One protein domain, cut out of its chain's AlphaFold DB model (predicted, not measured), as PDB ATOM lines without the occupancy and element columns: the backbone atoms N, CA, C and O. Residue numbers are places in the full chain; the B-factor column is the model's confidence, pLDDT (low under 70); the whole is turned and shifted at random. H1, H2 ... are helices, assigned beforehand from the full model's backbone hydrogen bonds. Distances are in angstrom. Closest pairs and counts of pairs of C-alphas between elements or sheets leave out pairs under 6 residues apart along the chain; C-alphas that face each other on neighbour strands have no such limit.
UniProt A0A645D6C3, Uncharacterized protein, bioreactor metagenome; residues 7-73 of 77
ATOM      1  N   VAL A   7      33.587 -31.028   1.131       91.06
ATOM      2  CA  VAL A   7      34.948 -31.002   0.561       91.06
ATOM      3  C   VAL A   7      36.006 -30.652   1.614       91.06
ATOM      4  O   VAL A   7      37.074 -31.253   1.642       91.06
ATOM      5  N   HIS A   8      35.705 -29.722   2.524       92.50
ATOM      6  CA  HIS A   8      36.641 -29.356   3.592       92.50
ATOM      7  C   HIS A   8      36.817 -30.502   4.589       92.50
ATOM      8  O   HIS A   8      37.908 -30.705   5.104       92.50
ATOM      9  N   GLN A   9      35.751 -31.254   4.846       93.44
ATOM     10  CA  GLN A   9      35.743 -32.354   5.810       93.44
ATOM     11  C   GLN A   9      36.512 -33.567   5.286       93.44
ATOM     12  O   GLN A   9      37.255 -34.189   6.044       93.44
ATOM     13  N   ILE A  10      36.436 -33.826   3.974       90.69
ATOM     14  CA  ILE A  10      37.296 -34.802   3.291       90.69
ATOM     15  C   ILE A  10      38.769 -34.414   3.455       90.69
ATOM     16  O   ILE A  10      39.566 -35.236   3.896       90.69
ATOM     17  N   TYR A  11      39.131 -33.154   3.181       87.00
ATOM     18  CA  TYR A  11      40.517 -32.694   3.352       87.00
ATOM     19  C   TYR A  11      40.994 -32.687   4.809       87.00
ATOM     20  O   TYR A  11      42.191 -32.799   5.055       87.00
ATOM     21  N   GLN A  12      40.081 -32.580   5.775       90.50
ATOM     22  CA  GLN A  12      40.382 -32.711   7.204       90.50
ATOM     23  C   GLN A  12      40.494 -34.173   7.666       90.50
ATOM     24  O   GLN A  12      40.855 -34.415   8.813       90.50
ATOM     25  N   GLY A  13      40.202 -35.149   6.798       88.88
ATOM     26  CA  GLY A  13      40.271 -36.576   7.120       88.88
ATOM     27  C   GLY A  13      39.095 -37.097   7.951       88.88
ATOM     28  O   GLY A  13      39.164 -38.204   8.470       88.88
ATOM     29  N   HIS A  14      38.003 -36.335   8.075       92.31
ATOM     30  CA  HIS A  14      36.826 -36.738   8.860       92.31
ATOM     31  C   HIS A  14      35.898 -37.722   8.127       92.31
ATOM     32  O   HIS A  14      34.948 -38.225   8.722       92.31
ATOM     33  N   CYS A  15      36.152 -37.982   6.844       95.06
ATOM     34  CA  CYS A  15      35.300 -38.799   5.975       95.06
ATOM     35  C   CYS A  15      35.961 -40.134   5.599       95.06
ATOM     36  O   CYS A  15      35.861 -40.568   4.452       95.06
ATOM     37  N   PHE A  16      36.666 -40.764   6.540       95.19
ATOM     38  CA  PHE A  16      37.240 -42.101   6.386       95.19
ATOM     39  C   PHE A  16      36.705 -43.028   7.474       95.19
ATOM     40  O   PHE A  16      36.344 -42.577   8.564       95.19
ATOM     41  N   LYS A  17      36.627 -44.332   7.189       94.19
ATOM     42  CA  LYS A  17      36.284 -45.316   8.221       94.19
ATOM     43  C   LYS A  17      37.342 -45.330   9.322       94.19
ATOM     44  O   LYS A  17      38.512 -45.018   9.102       94.19
ATOM     45  N   GLU A  18      36.911 -45.700  10.520       92.94
ATOM     46  CA  GLU A  18      37.820 -45.883  11.645       92.94
ATOM     47  C   GLU A  18      38.886 -46.934  11.295       92.94
ATOM     48  O   GLU A  18      38.568 -48.002  10.773       92.94
ATOM     49  N   GLY A  19      40.156 -46.609  11.549       89.81
ATOM     50  CA  GLY A  19      41.292 -47.479  11.231       89.81
ATOM     51  C   GLY A  19      41.852 -47.345   9.811       89.81
ATOM     52  O   GLY A  19      42.851 -47.995   9.510       89.81
ATOM     53  N   THR A  20      41.278 -46.501   8.948       92.81
ATOM     54  CA  THR A  20      41.880 -46.188   7.644       92.81
ATOM     55  C   THR A  20      43.194 -45.427   7.834       92.81
ATOM     56  O   THR A  20      43.198 -44.343   8.416       92.81
ATOM     57  N   ASP A  21      44.296 -45.969   7.314       91.88
ATOM     58  CA  ASP A  21      45.593 -45.288   7.246       91.88
ATOM     59  C   ASP A  21      45.730 -44.547   5.902       91.88
ATOM     60  O   ASP A  21      45.902 -45.199   4.865       91.88
ATOM     61  N   PRO A  22      45.647 -43.203   5.880       89.38
ATOM     62  CA  PRO A  22      45.794 -42.420   4.657       89.38
ATOM     63  C   PRO A  22      47.260 -42.221   4.234       89.38
ATOM     64  O   PRO A  22      47.515 -41.595   3.208       89.38
ATOM     65  N   THR A  23      48.226 -42.695   5.028       90.94
ATOM     66  CA  THR A  23      49.667 -42.523   4.777       90.94
ATOM     67  C   THR A  23      50.314 -43.732   4.104       90.94
ATOM     68  O   THR A  23      51.456 -43.638   3.653       90.94
ATOM     69  N   GLN A  24      49.590 -44.850   4.004       94.31
ATOM     70  CA  GLN A  24      50.076 -46.061   3.349       94.31
ATOM     71  C   GLN A  24      50.321 -45.847   1.846       94.31
ATOM     72  O   GLN A  24      49.629 -45.079   1.172       94.31
ATOM     73  N   GLU A  25      51.301 -46.566   1.301       95.50
ATOM     74  CA  GLU A  25      51.607 -46.529  -0.127       95.50
ATOM     75  C   GLU A  25      50.408 -47.022  -0.956       95.50
ATOM     76  O   GLU A  25      49.804 -48.049  -0.651       95.50
ATOM     77  N   GLY A  26      50.054 -46.281  -2.008       93.56
ATOM     78  CA  GLY A  26      48.927 -46.624  -2.882       93.56
ATOM     79  C   GLY A  26      47.543 -46.272  -2.328       93.56
ATOM     80  O   GLY A  26      46.547 -46.708  -2.902       93.56
ATOM     81  N   PHE A  27      47.453 -45.489  -1.246       93.00
ATOM     82  CA  PHE A  27      46.173 -45.016  -0.723       93.00
ATOM     83  C   PHE A  27      45.381 -44.218  -1.773       93.00
ATOM     84  O   PHE A  27      45.857 -43.204  -2.286       93.00
ATOM     85  N   ASP A  28      44.152 -44.658  -2.054       92.50
ATOM     86  CA  ASP A  28      43.197 -43.931  -2.890       92.50
ATOM     87  C   ASP A  28      42.196 -43.173  -1.995       92.50
ATOM     88  O   ASP A  28      41.271 -43.779  -1.436       92.50
ATOM     89  N   PRO A  29      42.346 -41.842  -1.850       90.50
ATOM     90  CA  PRO A  29      41.469 -41.051  -0.998       90.50
ATOM     91  C   PRO A  29      40.026 -41.022  -1.507       90.50
ATOM     92  O   PRO A  29      39.107 -40.907  -0.700       90.50
ATOM     93  N   LEU A  30      39.799 -41.133  -2.821       91.94
ATOM     94  CA  LEU A  30      38.449 -41.128  -3.372       91.94
ATOM     95  C   LEU A  30      37.736 -42.432  -3.018       91.94
ATOM     96  O   LEU A  30      36.616 -42.388  -2.509       91.94
ATOM     97  N   ALA A  31      38.395 -43.576  -3.217       93.56
ATOM     98  CA  ALA A  31      37.835 -44.871  -2.842       93.56
ATOM     99  C   ALA A  31      37.506 -44.939  -1.338       93.56
ATOM    100  O   ALA A  31      36.426 -45.399  -0.969       93.56
ATOM    101  N   ALA A  32      38.381 -44.407  -0.477       94.69
ATOM    102  CA  ALA A  32      38.155 -44.372   0.969       94.69
ATOM    103  C   ALA A  32      36.937 -43.517   1.375       94.69
ATOM    104  O   ALA A  32      36.179 -43.910   2.263       94.69
ATOM    105  N   VAL A  33      36.717 -42.372   0.716       95.62
ATOM    106  CA  VAL A  33      35.524 -41.539   0.953       95.62
ATOM    107  C   VAL A  33      34.255 -42.235   0.464       95.62
ATOM    108  O   VAL A  33      33.244 -42.214   1.163       95.62
ATOM    109  N   LEU A  34      34.285 -42.859  -0.718       96.00
ATOM    110  CA  LEU A  34      33.125 -43.586  -1.251       96.00
ATOM    111  C   LEU A  34      32.739 -44.766  -0.349       96.00
ATOM    112  O   LEU A  34      31.552 -44.999  -0.118       96.00
ATOM    113  N   ASP A  35      33.729 -45.455   0.220       95.81
ATOM    114  CA  ASP A  35      33.505 -46.510   1.206       95.81
ATOM    115  C   ASP A  35      32.938 -45.963   2.531       95.81
ATOM    116  O   ASP A  35      32.046 -46.573   3.124       95.81
ATOM    117  N   TRP A  36      33.377 -44.780   2.982       96.44
ATOM    118  CA  TRP A  36      32.778 -44.092   4.136       96.44
ATOM    119  C   TRP A  36      31.324 -43.668   3.879       96.44
ATOM    120  O   TRP A  36      30.492 -43.760   4.780       96.44
ATOM    121  N   TYR A  37      30.984 -43.281   2.644       96.56
ATOM    122  CA  TYR A  37      29.597 -43.039   2.228       96.56
ATOM    123  C   TYR A  37      28.749 -44.318   2.141       96.56
ATOM    124  O   TYR A  37      27.526 -44.215   2.057       96.56
ATOM    125  N   GLY A  38      29.364 -45.505   2.156       96.44
ATOM    126  CA  GLY A  38      28.667 -46.780   1.983       96.44
ATOM    127  C   GLY A  38      28.167 -47.015   0.555       96.44
ATOM    128  O   GLY A  38      27.183 -47.728   0.369       96.44
ATOM    129  N   LEU A  39      28.810 -46.402  -0.446       97.00
ATOM    130  CA  LEU A  39      28.452 -46.577  -1.853       97.00
ATOM    131  C   LEU A  39      28.999 -47.893  -2.409       97.00
ATOM    132  O   LEU A  39      30.202 -48.151  -2.351       97.00
ATOM    133  N   ASN A  40      28.137 -48.679  -3.059       96.06
ATOM    134  CA  ASN A  40      28.574 -49.823  -3.855       96.06
ATOM    135  C   ASN A  40      29.009 -49.338  -5.242       96.06
ATOM    136  O   ASN A  40      28.193 -49.180  -6.157       96.06
ATOM    137  N   VAL A  41      30.309 -49.087  -5.398       95.31
ATOM    138  CA  VAL A  41      30.890 -48.600  -6.656       95.31
ATOM    139  C   VAL A  41      30.603 -49.579  -7.803       95.31
ATOM    140  O   VAL A  41      30.836 -50.779  -7.688       95.31
ATOM    141  N   GLY A  42      30.095 -49.060  -8.919       94.00
ATOM    142  CA  GLY A  42      29.651 -49.821 -10.090       94.00
ATOM    143  C   GLY A  42      28.164 -50.191 -10.077       94.00
ATOM    144  O   GLY A  42      27.652 -50.635 -11.102       94.00
ATOM    145  N   ARG A  43      27.470 -50.011  -8.946       96.50
ATOM    146  CA  ARG A  43      26.032 -50.282  -8.807       96.50
ATOM    147  C   ARG A  43      25.242 -49.019  -8.485       96.50
ATOM    148  O   ARG A  43      24.257 -48.749  -9.159       96.50
ATOM    149  N   ASP A  44      25.685 -48.281  -7.471       97.19
ATOM    150  CA  ASP A  44      24.949 -47.134  -6.923       97.19
ATOM    151  C   ASP A  44      25.369 -45.801  -7.572       97.19
ATOM    152  O   ASP A  44      24.794 -44.749  -7.295       97.19
ATOM    153  N   ASN A  45      26.410 -45.824  -8.408       94.06
ATOM    154  CA  ASN A  45      27.005 -44.657  -9.051       94.06
ATOM    155  C   ASN A  45      27.221 -44.886 -10.561       94.06
ATOM    156  O   ASN A  45      26.925 -45.957 -11.083       94.06
ATOM    157  N   PHE A  46      27.805 -43.879 -11.225       96.25
ATOM    158  CA  PHE A  46      28.007 -43.785 -12.681       96.25
ATOM    159  C   PHE A  46      26.721 -43.524 -13.480       96.25
ATOM    160  O   PHE A  46      25.709 -43.098 -12.923       96.25
ATOM    161  N   ASP A  47      26.813 -43.667 -14.804       98.00
ATOM    162  CA  ASP A  47      25.725 -43.392 -15.733       98.00
ATOM    163  C   ASP A  47      24.598 -44.418 -15.616       98.00
ATOM    164  O   ASP A  47      24.792 -45.581 -15.263       98.00
ATOM    165  N   PHE A  48      23.393 -43.984 -15.980       97.12
ATOM    166  CA  PHE A  48      22.231 -44.861 -16.010       97.12
ATOM    167  C   PHE A  48      22.355 -45.959 -17.078       97.12
ATOM    168  O   PHE A  48      21.921 -47.088 -16.852       97.12
ATOM    169  N   GLU A  49      22.940 -45.663 -18.240       97.25
ATOM    170  CA  GLU A  49      23.127 -46.659 -19.298       97.25
ATOM    171  C   GLU A  49      24.113 -47.752 -18.856       97.25
ATOM    172  O   GLU A  49      25.246 -47.480 -18.476       97.25
ATOM    173  N   GLY A  50      23.670 -49.011 -18.889       95.31
ATOM    174  CA  GLY A  50      24.419 -50.171 -18.400       95.31
ATOM    175  C   GLY A  50      24.266 -50.446 -16.899       95.31
ATOM    176  O   GLY A  50      24.673 -51.522 -16.447       95.31
ATOM    177  N   SER A  51      23.646 -49.533 -16.143       97.81
ATOM    178  CA  SER A  51      23.438 -49.681 -14.698       97.81
ATOM    179  C   SER A  51      22.490 -50.830 -14.344       97.81
ATOM    180  O   SER A  51      21.676 -51.301 -15.148       97.81
ATOM    181  N   GLU A  52      22.564 -51.262 -13.088       97.38
ATOM    182  CA  GLU A  52      21.602 -52.209 -12.529       97.38
ATOM    183  C   GLU A  52      20.182 -51.621 -12.491       97.38
ATOM    184  O   GLU A  52      19.205 -52.321 -12.766       97.38
ATOM    185  N   ASP A  53      20.062 -50.312 -12.263       97.31
ATOM    186  CA  ASP A  53      18.781 -49.606 -12.254       97.31
ATOM    187  C   ASP A  53      18.097 -49.628 -13.620       97.31
ATOM    188  O   ASP A  53      16.887 -49.856 -13.700       97.31
ATOM    189  N   GLN A  54      18.851 -49.477 -14.713       97.62
ATOM    190  CA  GLN A  54      18.291 -49.593 -16.061       97.62
ATOM    191  C   GLN A  54      17.697 -50.982 -16.306       97.62
ATOM    192  O   GLN A  54      16.587 -51.093 -16.842       97.62
ATOM    193  N   LYS A  55      18.398 -52.044 -15.889       96.62
ATOM    194  CA  LYS A  55      17.914 -53.427 -16.020       96.62
ATOM    195  C   LYS A  55      16.648 -53.645 -15.195       96.62
ATOM    196  O   LYS A  55      15.662 -54.171 -15.717       96.62
ATOM    197  N   ASN A  56      16.648 -53.183 -13.945       96.69
ATOM    198  CA  ASN A  56      15.504 -53.293 -13.041       96.69
ATOM    199  C   ASN A  56      14.282 -52.542 -13.582       96.69
ATOM    200  O   ASN A  56      13.173 -53.083 -13.609       96.69
ATOM    201  N   PHE A  57      14.480 -51.324 -14.086       95.88
ATOM    202  CA  PHE A  57      13.409 -50.526 -14.671       95.88
ATOM    203  C   PHE A  57      12.825 -51.178 -15.932       95.88
ATOM    204  O   PHE A  57      11.601 -51.242 -16.090       95.88
ATOM    205  N   ALA A  58      13.675 -51.717 -16.813       95.81
ATOM    206  CA  ALA A  58      13.233 -52.447 -18.000       95.81
ATOM    207  C   ALA A  58      12.414 -53.697 -17.634       95.81
ATOM    208  O   ALA A  58      11.347 -53.920 -18.214       95.81
ATOM    209  N   ALA A  59      12.862 -54.467 -16.637       95.31
ATOM    210  CA  ALA A  59      12.150 -55.643 -16.141       95.31
ATOM    211  C   ALA A  59      10.771 -55.277 -15.570       95.31
ATOM    212  O   ALA A  59       9.764 -55.896 -15.923       95.31
ATOM    213  N   TRP A  60      10.694 -54.221 -14.754       93.44
ATOM    214  CA  TRP A  60       9.428 -53.764 -14.179       93.44
ATOM    215  C   TRP A  60       8.441 -53.264 -15.244       93.44
ATOM    216  O   TRP A  60       7.250 -53.593 -15.203       93.44
ATOM    217  N   ARG A  61       8.929 -52.529 -16.253       91.19
ATOM    218  CA  ARG A  61       8.122 -52.106 -17.410       91.19
ATOM    219  C   ARG A  61       7.623 -53.299 -18.222       91.19
ATOM    220  O   ARG A  61       6.477 -53.273 -18.663       91.19
ATOM    221  N   GLY A  62       8.447 -54.331 -18.405       88.19
ATOM    222  CA  GLY A  62       8.044 -55.583 -19.047       88.19
ATOM    223  C   GLY A  62       6.925 -56.292 -18.280       88.19
ATOM    224  O   GLY A  62       5.881 -56.589 -18.851       88.19
ATOM    225  N   ALA A  63       7.092 -56.471 -16.967       80.00
ATOM    226  CA  ALA A  63       6.077 -57.088 -16.112       80.00
ATOM    227  C   ALA A  63       4.750 -56.304 -16.103       80.00
ATOM    228  O   ALA A  63       3.673 -56.897 -16.127       80.00
ATOM    229  N   SER A  64       4.821 -54.971 -16.125       76.88
ATOM    230  CA  SER A  64       3.634 -54.108 -16.165       76.88
ATOM    231  C   SER A  64       2.843 -54.259 -17.468       76.88
ATOM    232  O   SER A  64       1.618 -54.315 -17.420       76.88
ATOM    233  N   LYS A  65       3.527 -54.381 -18.616       74.56
ATOM    234  CA  LYS A  65       2.877 -54.621 -19.918       74.56
ATOM    235  C   LYS A  65       2.146 -55.965 -19.955       74.56
ATOM    236  O   LYS A  65       1.004 -56.028 -20.397       74.56
ATOM    237  N   ASN A  66       2.765 -57.013 -19.411       72.19
ATOM    238  CA  ASN A  66       2.151 -58.343 -19.358       72.19
ATOM    239  C   ASN A  66       0.859 -58.348 -18.516       72.19
ATOM    240  O   ASN A  66      -0.104 -59.037 -18.853       72.19
ATOM    241  N   ASN A  67       0.812 -57.557 -17.438       64.94
ATOM    242  CA  ASN A  67      -0.388 -57.429 -16.609       64.94
ATOM    243  C   ASN A  67      -1.535 -56.690 -17.318       64.94
ATOM    244  O   ASN A  67      -2.690 -57.066 -17.127       64.94
ATOM    245  N   THR A  68      -1.248 -55.682 -18.150       62.31
ATOM    246  CA  THR A  68      -2.285 -54.994 -18.940       62.31
ATOM    247  C   THR A  68      -2.853 -55.873 -20.053       62.31
ATOM    248  O   THR A  68      -4.068 -55.903 -20.225       62.31
ATOM    249  N   ASP A  69      -2.019 -56.665 -20.733       59.72
ATOM    250  CA  ASP A  69      -2.483 -57.577 -21.793       59.72
ATOM    251  C   ASP A  69      -3.344 -58.726 -21.235       59.72
ATOM    252  O   ASP A  69      -4.256 -59.217 -21.900       59.72
ATOM    253  N   THR A  70      -3.086 -59.141 -19.991       55.75
ATOM    254  CA  THR A  70      -3.876 -60.183 -19.314       55.75
ATOM    255  C   THR A  70      -5.255 -59.668 -18.879       55.75
ATOM    256  O   THR A  70      -6.213 -60.437 -18.848       55.75
ATOM    257  N   GLN A  71      -5.391 -58.371 -18.570       56.69
ATOM    258  CA  GLN A  71      -6.682 -57.773 -18.205       56.69
ATOM    259  C   GLN A  71      -7.597 -57.514 -19.412       56.69
ATOM    260  O   GLN A  71      -8.814 -57.576 -19.255       56.69
ATOM    261  N   ASP A  72      -7.046 -57.293 -20.610       55.94
ATOM    262  CA  ASP A  72      -7.836 -57.040 -21.829       55.94
ATOM    263  C   ASP A  72      -8.449 -58.329 -22.430       55.94
ATOM    264  O   ASP A  72      -9.489 -58.303 -23.082       55.94
ATOM    265  N   GLN A  73      -7.873 -59.504 -22.144       54.47
ATOM    266  CA  GLN A  73      -8.366 -60.797 -22.657       54.47
ATOM    267  C   GLN A  73      -9.486 -61.439 -21.813       54.47
ATOM    268  O   GLN A  73     -10.015 -62.486 -22.187       54.47
TER     269      GLN A  73
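What this domain is: This is residues 7 to 73 of the 77 residues of an uncharacterized protein of bioreactor metagenome (UniProt A0A645D6C3). One long helix, H3, sticks out with its residues 54 to 72 as an arm from a loose head of loops, which holds the two short helices H1 and H2. The arm makes much of the length. The printed part has 67 residues with three named helices, H1, H2 and H3 in that order, and no named strand: the class is all helix. It is extended, with a radius of gyration of the C-alphas of 20.4 A and spans of 66 by 20 by 20 A.

Where its parts are: H3, residues 52 to 72, runs 31.2 A from C-alpha 52 at (21.602, -52.209, -12.529) to C-alpha 72 at (-7.836, -57.040, -21.829). H2 is residues 29 to 36, 10.5 A long. H1 is residues 7 to 11, 6.5 A long, from C-alpha 7 at (34.948, -31.002, 0.561).

How they stand to each other: H3 is apart from H1 and H2. H1 and H2 are close but not clearly touching; their closest C-alphas, of Ile 10 and Val 33, are 7.3 A apart. In H1, H2 and H3 every O i to N i+4 pair is within hydrogen-bond range.

The domain as a whole: The C-alphas farthest apart, of Thr 23 and Gln 73, are 66.7 A apart. The printed part has no cut. Both links are long. Residues 67 to 73 have pLDDT under 70.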